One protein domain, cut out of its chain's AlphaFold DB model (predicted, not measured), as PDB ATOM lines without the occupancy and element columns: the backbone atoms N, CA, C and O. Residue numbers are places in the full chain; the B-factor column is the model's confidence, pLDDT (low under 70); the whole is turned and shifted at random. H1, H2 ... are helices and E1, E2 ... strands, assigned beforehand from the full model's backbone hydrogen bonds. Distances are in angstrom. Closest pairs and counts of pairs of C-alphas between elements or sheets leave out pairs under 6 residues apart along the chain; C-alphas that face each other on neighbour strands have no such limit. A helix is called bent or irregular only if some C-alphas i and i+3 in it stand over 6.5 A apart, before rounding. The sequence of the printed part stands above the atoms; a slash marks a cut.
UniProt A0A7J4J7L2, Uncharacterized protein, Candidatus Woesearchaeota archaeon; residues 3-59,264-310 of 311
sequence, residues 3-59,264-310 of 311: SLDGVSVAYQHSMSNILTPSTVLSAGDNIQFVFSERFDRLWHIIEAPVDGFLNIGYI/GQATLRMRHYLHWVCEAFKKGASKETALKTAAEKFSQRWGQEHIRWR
ATOM      1  N   SER A   3     -38.258 -10.999   5.879       74.88
ATOM      2  CA  SER A   3     -39.581 -11.086   6.516       74.88
ATOM      3  C   SER A   3     -40.548  -9.962   6.120       74.88
ATOM      4  O   SER A   3     -41.739 -10.064   6.399       74.88
ATOM      5  N   LEU A   4     -40.046  -8.889   5.499       81.19
ATOM      6  CA  LEU A   4     -40.817  -7.719   5.071       81.19
ATOM      7  C   LEU A   4     -40.953  -7.629   3.542       81.19
ATOM      8  O   LEU A   4     -41.458  -6.623   3.053       81.19
ATOM      9  N   ASP A   5     -40.460  -8.627   2.797       84.62
ATOM     10  CA  ASP A   5     -40.324  -8.596   1.329       84.62
ATOM     11  C   ASP A   5     -39.613  -7.322   0.808       84.62
ATOM     12  O   ASP A   5     -39.895  -6.801  -0.269       84.62
ATOM     13  N   GLY A   6     -38.689  -6.785   1.614       88.12
ATOM     14  CA  GLY A   6     -37.969  -5.545   1.326       88.12
ATOM     15  C   GLY A   6     -36.716  -5.761   0.477       88.12
ATOM     16  O   GLY A   6     -36.094  -6.820   0.540       88.12
ATOM     17  N   VAL A   7     -36.318  -4.732  -0.277       92.75
ATOM     18  CA  VAL A   7     -35.074  -4.725  -1.067       92.75
ATOM     19  C   VAL A   7     -33.976  -3.956  -0.336       92.75
ATOM     20  O   VAL A   7     -34.125  -2.770  -0.038       92.75
ATOM     21  N   SER A   8     -32.858  -4.638  -0.113       92.88
ATOM     22  CA  SER A   8     -31.601  -4.124   0.422       92.88
ATOM     23  C   SER A   8     -30.662  -3.746  -0.717       92.88
ATOM     24  O   SER A   8     -30.344  -4.581  -1.570       92.88
ATOM     25  N   VAL A   9     -30.206  -2.493  -0.737       93.38
ATOM     26  CA  VAL A   9     -29.238  -2.002  -1.726       93.38
ATOM     27  C   VAL A   9     -28.077  -1.279  -1.056       93.38
ATOM     28  O   VAL A   9     -28.273  -0.557  -0.079       93.38
ATOM     29  N   ALA A  10     -26.883  -1.400  -1.628       93.00
ATOM     30  CA  ALA A  10     -25.744  -0.542  -1.308       93.00
ATOM     31  C   ALA A  10     -24.981  -0.161  -2.582       93.00
ATOM     32  O   ALA A  10     -25.224  -0.706  -3.658       93.00
ATOM     33  N   TYR A  11     -24.087   0.819  -2.475       92.62
ATOM     34  CA  TYR A  11     -23.300   1.307  -3.602       92.62
ATOM     35  C   TYR A  11     -21.841   1.529  -3.210       92.62
ATOM     36  O   TYR A  11     -21.517   1.893  -2.077       92.62
ATOM     37  N   GLN A  12     -20.949   1.298  -4.167       91.44
ATOM     38  CA  GLN A  12     -19.542   1.637  -4.061       91.44
ATOM     39  C   GLN A  12     -19.379   3.159  -4.096       91.44
ATOM     40  O   GLN A  12     -19.952   3.832  -4.948       91.44
ATOM     41  N   HIS A  13     -18.566   3.701  -3.191       89.12
ATOM     42  CA  HIS A  13     -18.252   5.135  -3.136       89.12
ATOM     43  C   HIS A  13     -16.748   5.428  -3.272       89.12
ATOM     44  O   HIS A  13     -16.352   6.586  -3.324       89.12
ATOM     45  N   SER A  14     -15.898   4.393  -3.308       88.81
ATOM     46  CA  SER A  14     -14.438   4.524  -3.311       88.81
ATOM     47  C   SER A  14     -13.774   3.391  -4.099       88.81
ATOM     48  O   SER A  14     -14.272   2.263  -4.121       88.81
ATOM     49  N   MET A  15     -12.622   3.683  -4.706       89.06
ATOM     50  CA  MET A  15     -11.712   2.718  -5.331       89.06
ATOM     51  C   MET A  15     -10.680   2.145  -4.340       89.06
ATOM     52  O   MET A  15      -9.953   1.221  -4.683       89.06
ATOM     53  N   SER A  16     -10.621   2.634  -3.097       79.06
ATOM     54  CA  SER A  16      -9.583   2.281  -2.105       79.06
ATOM     55  C   SER A  16      -9.372   0.781  -1.858       79.06
ATOM     56  O   SER A  16      -8.318   0.396  -1.371       79.06
ATOM     57  N   ASN A  17     -10.347  -0.063  -2.197       76.19
ATOM     58  CA  ASN A  17     -10.288  -1.511  -2.007       76.19
ATOM     59  C   ASN A  17      -9.916  -2.296  -3.275       76.19
ATOM     60  O   ASN A  17     -10.071  -3.508  -3.289       76.19
ATOM     61  N   ILE A  18      -9.430  -1.634  -4.333       80.00
ATOM     62  CA  ILE A  18      -9.123  -2.256  -5.635       80.00
ATOM     63  C   ILE A  18      -8.155  -3.446  -5.562       80.00
ATOM     64  O   ILE A  18      -8.264  -4.368  -6.369       80.00
ATOM     65  N   LEU A  19      -7.201  -3.420  -4.629       76.62
ATOM     66  CA  LEU A  19      -6.236  -4.497  -4.433       76.62
ATOM     67  C   LEU A  19      -6.806  -5.576  -3.506       76.62
ATOM     68  O   LEU A  19      -6.894  -6.743  -3.880       76.62
ATOM     69  N   THR A  20      -7.211  -5.171  -2.305       71.19
ATOM     70  CA  THR A  20      -7.874  -6.016  -1.314       71.19
ATOM     71  C   THR A  20      -8.898  -5.185  -0.540       71.19
ATOM     72  O   THR A  20      -8.731  -3.967  -0.420       71.19
ATOM     73  N   PRO A  21      -9.923  -5.817   0.057       69.12
ATOM     74  CA  PRO A  21     -10.752  -5.176   1.071       69.12
ATOM     75  C   PRO A  21      -9.873  -4.779   2.266       69.12
ATOM     76  O   PRO A  21      -9.545  -5.597   3.117       69.12
ATOM     77  N   SER A  22      -9.432  -3.524   2.290       62.34
ATOM     78  CA  SER A  22      -8.646  -2.930   3.382       62.34
ATOM     79  C   SER A  22      -9.541  -2.287   4.444       62.34
ATOM     80  O   SER A  22      -9.097  -1.978   5.546       62.34
ATOM     81  N   THR A  23     -10.824  -2.114   4.124       64.06
ATOM     82  CA  THR A  23     -11.867  -1.654   5.036       64.06
ATOM     83  C   THR A  23     -13.045  -2.622   5.034       64.06
ATOM     84  O   THR A  23     -13.222  -3.404   4.099       64.06
ATOM     85  N   VAL A  24     -13.874  -2.555   6.081       66.81
ATOM     86  CA  VAL A  24     -15.156  -3.271   6.123       66.81
ATOM     87  C   VAL A  24     -15.998  -2.803   4.937       66.81
ATOM     88  O   VAL A  24     -16.478  -1.669   4.909       66.81
ATOM     89  N   LEU A  25     -16.143  -3.671   3.937       74.31
ATOM     90  CA  LEU A  25     -17.060  -3.450   2.831       74.31
ATOM     91  C   LEU A  25     -18.477  -3.685   3.347       74.31
ATOM     92  O   LEU A  25     -18.809  -4.782   3.792       74.31
ATOM     93  N   SER A  26     -19.316  -2.656   3.283       75.81
ATOM     94  CA  SER A  26     -20.755  -2.858   3.362       75.81
ATOM     95  C   SER A  26     -21.261  -3.328   2.003       75.81
ATOM     96  O   SER A  26     -20.788  -2.889   0.950       75.81
ATOM     97  N   ALA A  27     -22.215  -4.247   2.036       82.38
ATOM     98  CA  ALA A  27     -22.885  -4.739   0.852       82.38
ATOM     99  C   ALA A  27     -24.398  -4.701   1.072       82.38
ATOM    100  O   ALA A  27     -24.857  -4.823   2.208       82.38
ATOM    101  N   GLY A  28     -25.158  -4.489   0.001       82.38
ATOM    102  CA  GLY A  28     -26.601  -4.704   0.031       82.38
ATOM    103  C   GLY A  28     -26.891  -6.198  -0.048       82.38
ATOM    104  O   GLY A  28     -26.162  -6.916  -0.723       82.38
ATOM    105  N   ASP A  29     -27.961  -6.663   0.592       86.12
ATOM    106  CA  ASP A  29     -28.309  -8.092   0.543       86.12
ATOM    107  C   ASP A  29     -28.780  -8.492  -0.865       86.12
ATOM    108  O   ASP A  29     -28.511  -9.589  -1.337       86.12
ATOM    109  N   ASN A  30     -29.463  -7.588  -1.581       92.75
ATOM    110  CA  ASN A  30     -30.018  -7.906  -2.899       92.75
ATOM    111  C   ASN A  30     -29.214  -7.283  -4.035       92.75
ATOM    112  O   ASN A  30     -28.921  -7.954  -5.018       92.75
ATOM    113  N   ILE A  31     -28.874  -5.995  -3.936       94.50
ATOM    114  CA  ILE A  31     -28.175  -5.289  -5.015       94.50
ATOM    115  C   ILE A  31     -26.984  -4.503  -4.484       94.50
ATOM    116  O   ILE A  31     -27.121  -3.661  -3.596       94.50
ATOM    117  N   GLN A  32     -25.833  -4.710  -5.115       94.12
ATOM    118  CA  GLN A  32     -24.653  -3.874  -4.959       94.12
ATOM    119  C   GLN A  32     -24.387  -3.101  -6.254       94.12
ATOM    120  O   GLN A  32     -24.024  -3.673  -7.281       94.12
ATOM    121  N   PHE A  33     -24.518  -1.778  -6.205       95.25
ATOM    122  CA  PHE A  33     -24.040  -0.925  -7.287       95.25
ATOM    123  C   PHE A  33     -22.517  -0.781  -7.195       95.25
ATOM    124  O   PHE A  33     -21.979  -0.449  -6.136       95.25
ATOM    125  N   VAL A  34     -21.819  -1.019  -8.299       94.12
ATOM    126  CA  VAL A  34     -20.353  -0.924  -8.398       94.12
ATOM    127  C   VAL A  34     -19.964  -0.074  -9.599       94.12
ATOM    128  O   VAL A  34     -20.763   0.119 -10.515       94.12
ATOM    129  N   PHE A  35     -18.739   0.449  -9.618       94.56
ATOM    130  CA  PHE A  35     -18.299   1.279 -10.741       94.56
ATOM    131  C   PHE A  35     -18.165   0.453 -12.028       94.56
ATOM    132  O   PHE A  35     -18.635   0.852 -13.093       94.56
ATOM    133  N   SER A  36     -17.599  -0.747 -11.917       93.38
ATOM    134  CA  SER A  36     -17.351  -1.641 -13.044       93.38
ATOM    135  C   SER A  36     -17.221  -3.094 -12.585       93.38
ATOM    136  O   SER A  36     -17.087  -3.374 -11.389       93.38
ATOM    137  N   GLU A  37     -17.156  -4.014 -13.552       90.12
ATOM    138  CA  GLU A  37     -16.846  -5.432 -13.316       90.12
ATOM    139  C   GLU A  37     -15.525  -5.615 -12.558       90.12
ATOM    140  O   GLU A  37     -15.367  -6.551 -11.788       90.12
ATOM    141  N   ARG A  38     -14.562  -4.699 -12.699       88.38
ATOM    142  CA  ARG A  38     -13.300  -4.809 -11.963       88.38
ATOM    143  C   ARG A  38     -13.517  -4.871 -10.449       88.38
ATOM    144  O   ARG A  38     -12.754  -5.532  -9.747       88.38
ATOM    145  N   PHE A  39     -14.546  -4.185  -9.959       88.19
ATOM    146  CA  PHE A  39     -14.846  -4.098  -8.539       88.19
ATOM    147  C   PHE A  39     -15.764  -5.209  -8.048       88.19
ATOM    148  O   PHE A  39     -15.694  -5.525  -6.864       88.19
ATOM    149  N   ASP A  40     -16.561  -5.853  -8.910       81.75
ATOM    150  CA  ASP A  40     -17.430  -6.956  -8.478       81.75
ATOM    151  C   ASP A  40     -16.625  -8.089  -7.816       81.75
ATOM    152  O   ASP A  40     -17.040  -8.644  -6.794       81.75
ATOM    153  N   ARG A  41     -15.409  -8.352  -8.310       78.75
ATOM    154  CA  ARG A  41     -14.498  -9.386  -7.805       78.75
ATOM    155  C   ARG A  41     -14.154  -9.193  -6.333       78.75
ATOM    156  O   ARG A  41     -13.975 -10.179  -5.628       78.75
ATOM    157  N   LEU A  42     -14.113  -7.951  -5.848       82.31
ATOM    158  CA  LEU A  42     -13.807  -7.653  -4.448       82.31
ATOM    159  C   LEU A  42     -14.870  -8.204  -3.500       82.31
ATOM    160  O   LEU A  42     -14.532  -8.800  -2.482       82.31
ATOM    161  N   TRP A  43     -16.145  -8.041  -3.854       84.38
ATOM    162  CA  TRP A  43     -17.254  -8.570  -3.060       84.38
ATOM    163  C   TRP A  43     -17.357 -10.095  -3.169       84.38
ATOM    164  O   TRP A  43     -17.752 -10.740  -2.201       84.38
ATOM    165  N   HIS A  44     -16.929 -10.683  -4.292       80.75
ATOM    166  CA  HIS A  44     -16.813 -12.139  -4.415       80.75
ATOM    167  C   HIS A  44     -15.715 -12.713  -3.505       80.75
ATOM    168  O   HIS A  44     -15.936 -13.754  -2.894       80.75
ATOM    169  N   ILE A  45     -14.568 -12.032  -3.371       81.25
ATOM    170  CA  ILE A  45     -13.451 -12.472  -2.510       81.25
ATOM    171  C   ILE A  45     -13.867 -12.567  -1.037       81.25
ATOM    172  O   ILE A  45     -13.430 -13.477  -0.341       81.25
ATOM    173  N   ILE A  46     -14.712 -11.649  -0.561       81.75
ATOM    174  CA  ILE A  46     -15.214 -11.657   0.825       81.75
ATOM    175  C   ILE A  46     -16.523 -12.436   0.992       81.75
ATOM    176  O   ILE A  46     -17.173 -12.318   2.027       81.75
ATOM    177  N   GLU A  47     -16.938 -13.172  -0.041       83.50
ATOM    178  CA  GLU A  47     -18.180 -13.946  -0.082       83.50
ATOM    179  C   GLU A  47     -19.444 -13.140   0.273       83.50
ATOM    180  O   GLU A  47     -20.450 -13.722   0.687       83.50
ATOM    181  N   ALA A  48     -19.431 -11.816   0.063       83.56
ATOM    182  CA  ALA A  48     -20.506 -10.919   0.483       83.56
ATOM    183  C   ALA A  48     -21.867 -11.414  -0.038       83.56
ATOM    184  O   ALA A  48     -21.978 -11.668  -1.243       83.56
ATOM    185  N   PRO A  49     -22.892 -11.569   0.821       82.12
ATOM    186  CA  PRO A  49     -24.162 -12.211   0.477       82.12
ATOM    187  C   PRO A  49     -25.062 -11.277  -0.347       82.12
ATOM    188  O   PRO A  49     -26.132 -10.888   0.095       82.12
ATOM    189  N   VAL A  50     -24.588 -10.884  -1.530       88.81
ATOM    190  CA  VAL A  50     -25.284 -10.021  -2.485       88.81
ATOM    191  C   VAL A  50     -25.889 -10.883  -3.590       88.81
ATOM    192  O   VAL A  50     -25.156 -11.642  -4.232       88.81
ATOM    193  N   ASP A  51     -27.187 -10.727  -3.856       91.25
ATOM    194  CA  ASP A  51     -27.852 -11.446  -4.954       91.25
ATOM    195  C   ASP A  51     -27.368 -10.979  -6.340       91.25
ATOM    196  O   ASP A  51     -27.237 -11.786  -7.262       91.25
ATOM    197  N   GLY A  52     -27.090  -9.684  -6.520       92.38
ATOM    198  CA  GLY A  52     -26.631  -9.150  -7.801       92.38
ATOM    199  C   GLY A  52     -25.826  -7.853  -7.747       92.38
ATOM    200  O   GLY A  52     -25.958  -7.023  -6.848       92.38
ATOM    201  N   PHE A  53     -25.007  -7.662  -8.775       94.19
ATOM    202  CA  PHE A  53     -24.173  -6.494  -9.011       94.19
ATOM    203  C   PHE A  53     -24.662  -5.727 -10.236       94.19
ATOM    204  O   PHE A  53     -24.964  -6.322 -11.275       94.19
ATOM    205  N   LEU A  54     -24.712  -4.400 -10.115       95.50
ATOM    206  CA  LEU A  54     -25.007  -3.497 -11.225       95.50
ATOM    207  C   LEU A  54     -23.852  -2.523 -11.439       95.50
ATOM    208  O   LEU A  54     -23.532  -1.724 -10.556       95.50
ATOM    209  N   ASN A  55     -23.275  -2.556 -12.638       95.81
ATOM    210  CA  ASN A  55     -22.219  -1.641 -13.049       95.81
ATOM    211  C   ASN A  55     -22.836  -0.290 -13.411       95.81
ATOM    212  O   ASN A  55     -23.661  -0.195 -14.322       95.81
ATOM    213  N   ILE A  56     -22.422   0.762 -12.708       96.69
ATOM    214  CA  ILE A  56     -22.950   2.114 -12.879       96.69
ATOM    215  C   ILE A  56     -21.861   3.176 -13.083       96.69
ATOM    216  O   ILE A  56     -22.156   4.357 -12.945       96.69
ATOM    217  N   GLY A  57     -20.625   2.834 -13.424       95.75
ATOM    218  CA  GLY A  57     -19.574   3.845 -13.583       95.75
ATOM    219  C   GLY A  57     -19.257   4.594 -12.283       95.75
ATOM    220  O   GLY A  57     -19.764   4.264 -11.205       95.75
ATOM    221  N   TYR A  58     -18.389   5.600 -12.361       95.25
ATOM    222  CA  TYR A  58     -17.958   6.335 -11.181       95.25
ATOM    223  C   TYR A  58     -19.092   7.217 -10.652       95.25
ATOM    224  O   TYR A  58     -19.604   8.079 -11.355       95.25
ATOM    225  N   ILE A  59     -19.484   7.032  -9.388       93.25
ATOM    226  CA  ILE A  59     -20.715   7.632  -8.839       93.25
ATOM    227  C   ILE A  59     -20.734   9.172  -8.843       93.25
ATOM    228  O   ILE A  59     -21.809   9.769  -8.779       93.25
ATOM    229  N   GLY A 264     -21.331  10.559 -17.492       93.56
ATOM    230  CA  GLY A 264     -21.897  11.454 -16.487       93.56
ATOM    231  C   GLY A 264     -23.274  11.001 -15.996       93.56
ATOM    232  O   GLY A 264     -24.040  11.833 -15.505       93.56
ATOM    233  N   GLN A 265     -23.644   9.734 -16.210       95.69
ATOM    234  CA  GLN A 265     -24.970   9.198 -15.899       95.69
ATOM    235  C   GLN A 265     -24.952   8.153 -14.779       95.69
ATOM    236  O   GLN A 265     -25.952   7.448 -14.612       95.69
ATOM    237  N   ALA A 266     -23.882   8.064 -13.975       95.88
ATOM    238  CA  ALA A 266     -23.787   7.091 -12.884       95.88
ATOM    239  C   ALA A 266     -24.981   7.127 -11.936       95.88
ATOM    240  O   ALA A 266     -25.711   6.145 -11.749       95.88
ATOM    241  N   THR A 267     -25.243   8.319 -11.414       95.19
ATOM    242  CA  THR A 267     -26.362   8.578 -10.510       95.19
ATOM    243  C   THR A 267     -27.716   8.370 -11.187       95.19
ATOM    244  O   THR A 267     -28.663   7.912 -10.544       95.19
ATOM    245  N   LEU A 268     -27.827   8.642 -12.492       96.88
ATOM    246  CA  LEU A 268     -29.063   8.468 -13.255       96.88
ATOM    247  C   LEU A 268     -29.399   6.986 -13.471       96.88
ATOM    248  O   LEU A 268     -30.557   6.599 -13.307       96.88
ATOM    249  N   ARG A 269     -28.397   6.158 -13.789       97.62
ATOM    250  CA  ARG A 269     -28.522   4.697 -13.909       97.62
ATOM    251  C   ARG A 269     -29.006   4.083 -12.596       97.62
ATOM    252  O   ARG A 269     -30.024   3.388 -12.586       97.62
ATOM    253  N   MET A 270     -28.368   4.438 -11.479       97.62
ATOM    254  CA  MET A 270     -28.794   4.006 -10.142       97.62
ATOM    255  C   MET A 270     -30.215   4.485  -9.803       97.62
ATOM    256  O   MET A 270     -31.067   3.693  -9.400       97.62
ATOM    257  N   ARG A 271     -30.514   5.775 -10.025       97.75
ATOM    258  CA  ARG A 271     -31.837   6.365  -9.765       97.75
ATOM    259  C   ARG A 271     -32.941   5.656 -10.541       97.75
ATOM    260  O   ARG A 271     -34.001   5.395  -9.978       97.75
ATOM    261  N   HIS A 272     -32.732   5.383 -11.827       98.38
ATOM    262  CA  HIS A 272     -33.729   4.711 -12.653       98.38
ATOM    263  C   HIS A 272     -33.997   3.285 -12.181       98.38
ATOM    264  O   HIS A 272     -35.165   2.916 -12.073       98.38
ATOM    265  N   TYR A 273     -32.952   2.529 -11.836       98.38
ATOM    266  CA  TYR A 273     -33.117   1.185 -11.291       98.38
ATOM    267  C   TYR A 273     -33.969   1.198 -10.016       98.38
ATOM    268  O   TYR A 273     -35.000   0.529  -9.949       98.38
ATOM    269  N   LEU A 274     -33.599   2.035  -9.039       98.06
ATOM    270  CA  LEU A 274     -34.342   2.177  -7.781       98.06
ATOM    271  C   LEU A 274     -35.782   2.644  -8.016       98.06
ATOM    272  O   LEU A 274     -36.715   2.136  -7.398       98.06
ATOM    273  N   HIS A 275     -35.985   3.578  -8.947       98.44
ATOM    274  CA  HIS A 275     -37.318   4.027  -9.325       98.44
ATOM    275  C   HIS A 275     -38.172   2.879  -9.881       98.44
ATOM    276  O   HIS A 275     -39.329   2.752  -9.490       98.44
ATOM    277  N   TRP A 276     -37.625   2.017 -10.744       98.44
ATOM    278  CA  TRP A 276     -38.365   0.871 -11.281       98.44
ATOM    279  C   TRP A 276     -38.707  -0.175 -10.222       98.44
ATOM    280  O   TRP A 276     -39.818  -0.702 -10.265       98.44
ATOM    281  N   VAL A 277     -37.812  -0.425  -9.260       97.88
ATOM    282  CA  VAL A 277     -38.103  -1.278  -8.095       97.88
ATOM    283  C   VAL A 277     -39.276  -0.697  -7.298       97.88
ATOM    284  O   VAL A 277     -40.271  -1.382  -7.067       97.88
ATOM    285  N   CYS A 278     -39.221   0.593  -6.952       97.50
ATOM    286  CA  CYS A 278     -40.298   1.269  -6.223       97.50
ATOM    287  C   CYS A 278     -41.635   1.254  -6.984       97.50
ATOM    288  O   CYS A 278     -42.688   1.044  -6.384       97.50
ATOM    289  N   GLU A 279     -41.619   1.472  -8.300       98.12
ATOM    290  CA  GLU A 279     -42.826   1.424  -9.134       98.12
ATOM    291  C   GLU A 279     -43.431   0.018  -9.214       98.12
ATOM    292  O   GLU A 279     -44.652  -0.114  -9.269       98.12
ATOM    293  N   ALA A 280     -42.608  -1.035  -9.205       97.50
ATOM    294  CA  ALA A 280     -43.098  -2.407  -9.138       97.50
ATOM    295  C   ALA A 280     -43.766  -2.692  -7.782       97.50
ATOM    296  O   ALA A 280     -44.884  -3.210  -7.753       97.50
ATOM    297  N   PHE A 281     -43.160  -2.261  -6.673       96.62
ATOM    298  CA  PHE A 281     -43.763  -2.408  -5.345       96.62
ATOM    299  C   PHE A 281     -45.096  -1.677  -5.199       96.62
ATOM    300  O   PHE A 281     -46.055  -2.244  -4.684       96.62
ATOM    301  N   LYS A 282     -45.215  -0.453  -5.728       96.94
ATOM    302  CA  LYS A 282     -46.497   0.276  -5.743       96.94
ATOM    303  C   LYS A 282     -47.606  -0.458  -6.502       96.94
ATOM    304  O   LYS A 282     -48.779  -0.206  -6.250       96.94
ATOM    305  N   LYS A 283     -47.248  -1.348  -7.431       97.12
ATOM    306  CA  LYS A 283     -48.184  -2.197  -8.187       97.12
ATOM    307  C   LYS A 283     -48.458  -3.543  -7.507       97.12
ATOM    308  O   LYS A 283     -49.125  -4.382  -8.102       97.12
ATOM    309  N   GLY A 284     -47.953  -3.754  -6.291       95.81
ATOM    310  CA  GLY A 284     -48.124  -4.995  -5.535       95.81
ATOM    311  C   GLY A 284     -47.225  -6.144  -5.999       95.81
ATOM    312  O   GLY A 284     -47.536  -7.297  -5.715       95.81
ATOM    313  N   ALA A 285     -46.144  -5.859  -6.734       96.19
ATOM    314  CA  ALA A 285     -45.177  -6.886  -7.117       96.19
ATOM    315  C   ALA A 285     -44.385  -7.387  -5.897       96.19
ATOM    316  O   ALA A 285     -44.080  -6.602  -5.001       96.19
ATOM    317  N   SER A 286     -44.002  -8.667  -5.905       95.38
ATOM    318  CA  SER A 286     -43.048  -9.220  -4.934       95.38
ATOM    319  C   SER A 286     -41.638  -8.656  -5.135       95.38
ATOM    320  O   SER A 286     -41.318  -8.175  -6.228       95.38
ATOM    321  N   LYS A 287     -40.763  -8.798  -4.128       94.44
ATOM    322  CA  LYS A 287     -39.326  -8.466  -4.224       94.44
ATOM    323  C   LYS A 287     -38.674  -9.025  -5.489       94.44
ATOM    324  O   LYS A 287     -38.061  -8.281  -6.252       94.44
ATOM    325  N   GLU A 288     -38.837 -10.324  -5.733       94.00
ATOM    326  CA  GLU A 288     -38.257 -11.015  -6.893       94.00
ATOM    327  C   GLU A 288     -38.757 -10.411  -8.214       94.00
ATOM    328  O   GLU A 288     -37.965 -10.067  -9.095       94.00
ATOM    329  N   THR A 289     -40.071 -10.200  -8.328       96.00
ATOM    330  CA  THR A 289     -40.685  -9.607  -9.524       96.00
ATOM    331  C   THR A 289     -40.200  -8.171  -9.744       96.00
ATOM    332  O   THR A 289     -39.931  -7.774 -10.881       96.00
ATOM    333  N   ALA A 290     -40.057  -7.389  -8.669       97.12
ATOM    334  CA  ALA A 290     -39.586  -6.012  -8.720       97.12
ATOM    335  C   ALA A 290     -38.131  -5.919  -9.205       97.12
ATOM    336  O   ALA A 290     -37.845  -5.151 -10.126       97.12
ATOM    337  N   LEU A 291     -37.233  -6.733  -8.640       96.56
ATOM    338  CA  LEU A 291     -35.821  -6.785  -9.033       96.56
ATOM    339  C   LEU A 291     -35.654  -7.254 -10.479       96.56
ATOM    340  O   LEU A 291     -34.962  -6.600 -11.258       96.56
ATOM    341  N   LYS A 292     -36.353  -8.325 -10.875       96.44
ATOM    342  CA  LYS A 292     -36.328  -8.831 -12.251       96.44
ATOM    343  C   LYS A 292     -36.799  -7.774 -13.253       96.44
ATOM    344  O   LYS A 292     -36.112  -7.511 -14.235       96.44
ATOM    345  N   THR A 293     -37.918  -7.105 -12.968       97.25
ATOM    346  CA  THR A 293     -38.460  -6.046 -13.837       97.25
ATOM    347  C   THR A 293     -37.497  -4.862 -13.960       97.25
ATOM    348  O   THR A 293     -37.330  -4.300 -15.044       97.25
ATOM    349  N   ALA A 294     -36.875  -4.444 -12.853       98.12
ATOM    350  CA  ALA A 294     -35.911  -3.348 -12.861       98.12
ATOM    351  C   ALA A 294     -34.649  -3.714 -13.655       98.12
ATOM    352  O   ALA A 294     -34.161  -2.891 -14.430       98.12
ATOM    353  N   ALA A 295     -34.164  -4.948 -13.520       97.56
ATOM    354  CA  ALA A 295     -33.010  -5.441 -14.256       97.56
ATOM    355  C   ALA A 295     -33.277  -5.596 -15.753       97.56
ATOM    356  O   ALA A 295     -32.460  -5.154 -16.549       97.56
ATOM    357  N   GLU A 296     -34.438  -6.115 -16.158       97.88
ATOM    358  CA  GLU A 296     -34.822  -6.183 -17.575       97.88
ATOM    359  C   GLU A 296     -34.822  -4.790 -18.220       97.88
ATOM    360  O   GLU A 296     -34.255  -4.596 -19.296       97.88
ATOM    361  N   LYS A 297     -35.394  -3.792 -17.536       98.38
ATOM    362  CA  LYS A 297     -35.381  -2.395 -18.000       98.38
ATOM    363  C   LYS A 297     -33.979  -1.793 -18.025       98.38
ATOM    364  O   LYS A 297     -33.672  -1.008 -18.922       98.38
ATOM    365  N   PHE A 298     -33.139  -2.140 -17.053       98.25
ATOM    366  CA  PHE A 298     -31.752  -1.692 -17.009       98.25
ATOM    367  C   PHE A 298     -30.965  -2.262 -18.188       98.25
ATOM    368  O   PHE A 298     -30.384  -1.488 -18.945       98.25
ATOM    369  N   SER A 299     -31.028  -3.577 -18.409       97.25
ATOM    370  CA  SER A 299     -30.363  -4.254 -19.525       97.25
ATOM    371  C   SER A 299     -30.812  -3.720 -20.881       97.25
ATOM    372  O   SER A 299     -29.983  -3.510 -21.759       97.25
ATOM    373  N   GLN A 300     -32.110  -3.449 -21.055       97.94
ATOM    374  CA  GLN A 300     -32.635  -2.861 -22.292       97.94
ATOM    375  C   GLN A 300     -32.050  -1.477 -22.585       97.94
ATOM    376  O   GLN A 300     -31.898  -1.116 -23.751       97.94
ATOM    377  N   ARG A 301     -31.761  -0.685 -21.547       97.62
ATOM    378  CA  ARG A 301     -31.297   0.694 -21.709       97.62
ATOM    379  C   ARG A 301     -29.778   0.833 -21.726       97.62
ATOM    380  O   ARG A 301     -29.283   1.720 -22.416       97.62
ATOM    381  N   TRP A 302     -29.061   0.008 -20.967       96.56
ATOM    382  CA  TRP A 302     -27.621   0.168 -20.752       96.56
ATOM    383  C   TRP A 302     -26.796  -1.087 -20.994       96.56
ATOM    384  O   TRP A 302     -25.591  -0.993 -20.842       96.56
ATOM    385  N   GLY A 303     -27.398  -2.207 -21.391       96.75
ATOM    386  CA  GLY A 303     -26.679  -3.436 -21.722       96.75
ATOM    387  C   GLY A 303     -26.740  -4.494 -20.620       96.75
ATOM    388  O   GLY A 303     -26.712  -4.201 -19.423       96.75
ATOM    389  N   GLN A 304     -26.849  -5.757 -21.035       96.00
ATOM    390  CA  GLN A 304     -26.924  -6.916 -20.138       96.00
ATOM    391  C   GLN A 304     -25.572  -7.221 -19.473       96.00
ATOM    392  O   GLN A 304     -25.534  -7.776 -18.377       96.00
ATOM    393  N   GLU A 305     -24.472  -6.840 -20.117       94.38
ATOM    394  CA  GLU A 305     -23.092  -6.960 -19.645       94.38
ATOM    395  C   GLU A 305     -22.823  -6.176 -18.348       94.38
ATOM    396  O   GLU A 305     -21.863  -6.457 -17.632       94.38
ATOM    397  N   HIS A 306     -23.703  -5.231 -18.010       95.19
ATOM    398  CA  HIS A 306     -23.615  -4.409 -16.806       95.19
ATOM    399  C   HIS A 306     -24.422  -4.956 -15.620       95.19
ATOM    400  O   HIS A 306     -24.493  -4.289 -14.586       95.19
ATOM    401  N   ILE A 307     -25.010  -6.152 -15.740       94.69
ATOM    402  CA  ILE A 307     -25.724  -6.831 -14.653       94.69
ATOM    403  C   ILE A 307     -25.131  -8.217 -14.429       94.69
ATOM    404  O   ILE A 307     -25.027  -9.016 -15.362       94.69
ATOM    405  N   ARG A 308     -24.817  -8.543 -13.172       91.94
ATOM    406  CA  ARG A 308     -24.369  -9.883 -12.778       91.94
ATOM    407  C   ARG A 308     -25.152 -10.392 -11.587       91.94
ATOM    408  O   ARG A 308     -25.161  -9.758 -10.544       91.94
ATOM    409  N   TRP A 309     -25.770 -11.552 -11.737       90.56
ATOM    410  CA  TRP A 309     -26.452 -12.242 -10.646       90.56
ATOM    411  C   TRP A 309     -25.541 -13.316 -10.068       90.56
ATOM    412  O   TRP A 309     -24.910 -14.061 -10.827       90.56
ATOM    413  N   ARG A 310     -25.483 -13.405  -8.740       81.75
ATOM    414  CA  ARG A 310     -24.836 -14.512  -8.044       81.75
ATOM    415  C   ARG A 310     -25.714 -15.752  -8.239       81.75
ATOM    416  O   ARG A 310     -26.920 -15.703  -8.010       81.75
TER     417      ARG A 310
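This is residues 3 to 59 and 264 to 310 of the 311 residues of an uncharacterized protein of Candidatus Woesearchaeota archaeon (UniProt A0A7J4J7L2). A small sheet of four short strands forms the core, with the helical hairpin H2 and H3 over one face and the single short helix H1 over the opposite face. The far end of the hairpin and the winding stretch of residues 12 to 30 reach to opposite ends of the longest axis. The printed part has 104 residues with three named helices and four named strands, in the order E1, E2, H1, E3, H2, H3, E4, and the class is mixed, helices and strands. The sheet runs E1, E2, E3, E4 and is mixed, its first three strands parallel and E4 antiparallel to E3. The whole is compact, with a radius of gyration of the C-alphas of 13.4 A, and flat in outline, spanning 42 by 34 by 18 A.

E1, residues 9 to 11, is an edge strand and the parallel neighbour of E2, residues 31 to 34, at 9 degrees; N 33 and O 10 are 2.9 A apart, within hydrogen-bond range. E2 is also the parallel neighbour of E3, residues 52 to 55, at 28 degrees, with N 32 and O 52 2.9 A apart and N 54 and O 32 3.0 A apart. The other edge strand, E4, residues 307 to 309, is antiparallel to E3 at 164 degrees, and N 53 and O 308 are 2.7 A apart. H1, residues 37 to 45, is on the sheet over E2 and E3 at a height over the sheet of 9.5 A; its closest C-alphas to E3 are those of Glu 37 and Asn 55, 6.6 A apart. E2, H1 and E3 form a strand-helix-strand unit, two parallel neighbour strands with a helix between them in the chain, and its crossover is right-handed. H2, residues 266 to 282, is on the face opposite to H1, over E2 at a height over the sheet of 9.1 A, and runs along E2 at 5 degrees on the local plane, which is fitted to just 6 of the sheet's C-alphas. H3, residues 287 to 302, is on the same face as H2, over E3 and E4 at a height over the sheet of 10.3 A, its local plane also fitted to just 6 C-alphas. H2 and H3 form a helical hairpin and touch, with the closest C-alphas, those of Val 277 and Ala 290, 5.0 A apart; they run opposite ways at a tilt of 37 degrees, only just steep. H1 is apart from H2 and H3. Each O i to N i+4 pair in H2 and H3 is within hydrogen-bond range; in H1 2 of 5 are, beside 5 of 6 O i to N i+3 pairs.

E1 begins at C-alpha 9, (-29.238, -2.002, -1.726), and is 7.1 A long. E2 measures 9.6 A and H1 13.3 A from first to last C-alpha. H1 is neither bent nor irregular, but only just: C-alphas 38 and 41 are 6.3 A apart. E3 measures 10.2 A. H2 starts at C-alpha 266, (-23.787, 7.091, -12.884), and measures 24.8 A; H3 measures 22.0 A. E4, 6.8 A long, ends at C-alpha 309, (-26.452, -12.242, -10.646).

The C-alphas of Leu 19 and Lys 283 are the two farthest apart, 42.2 A. Residues 60 to 263 are not printed, and C-alphas 59 and 264 are 8.6 A apart across this cut, which lies in the link from E3 to H2. The link from E1 to E2 is long, with 19 residues. The mean pLDDT of the printed part is 90.4, and residues 21 to 24 are under 70.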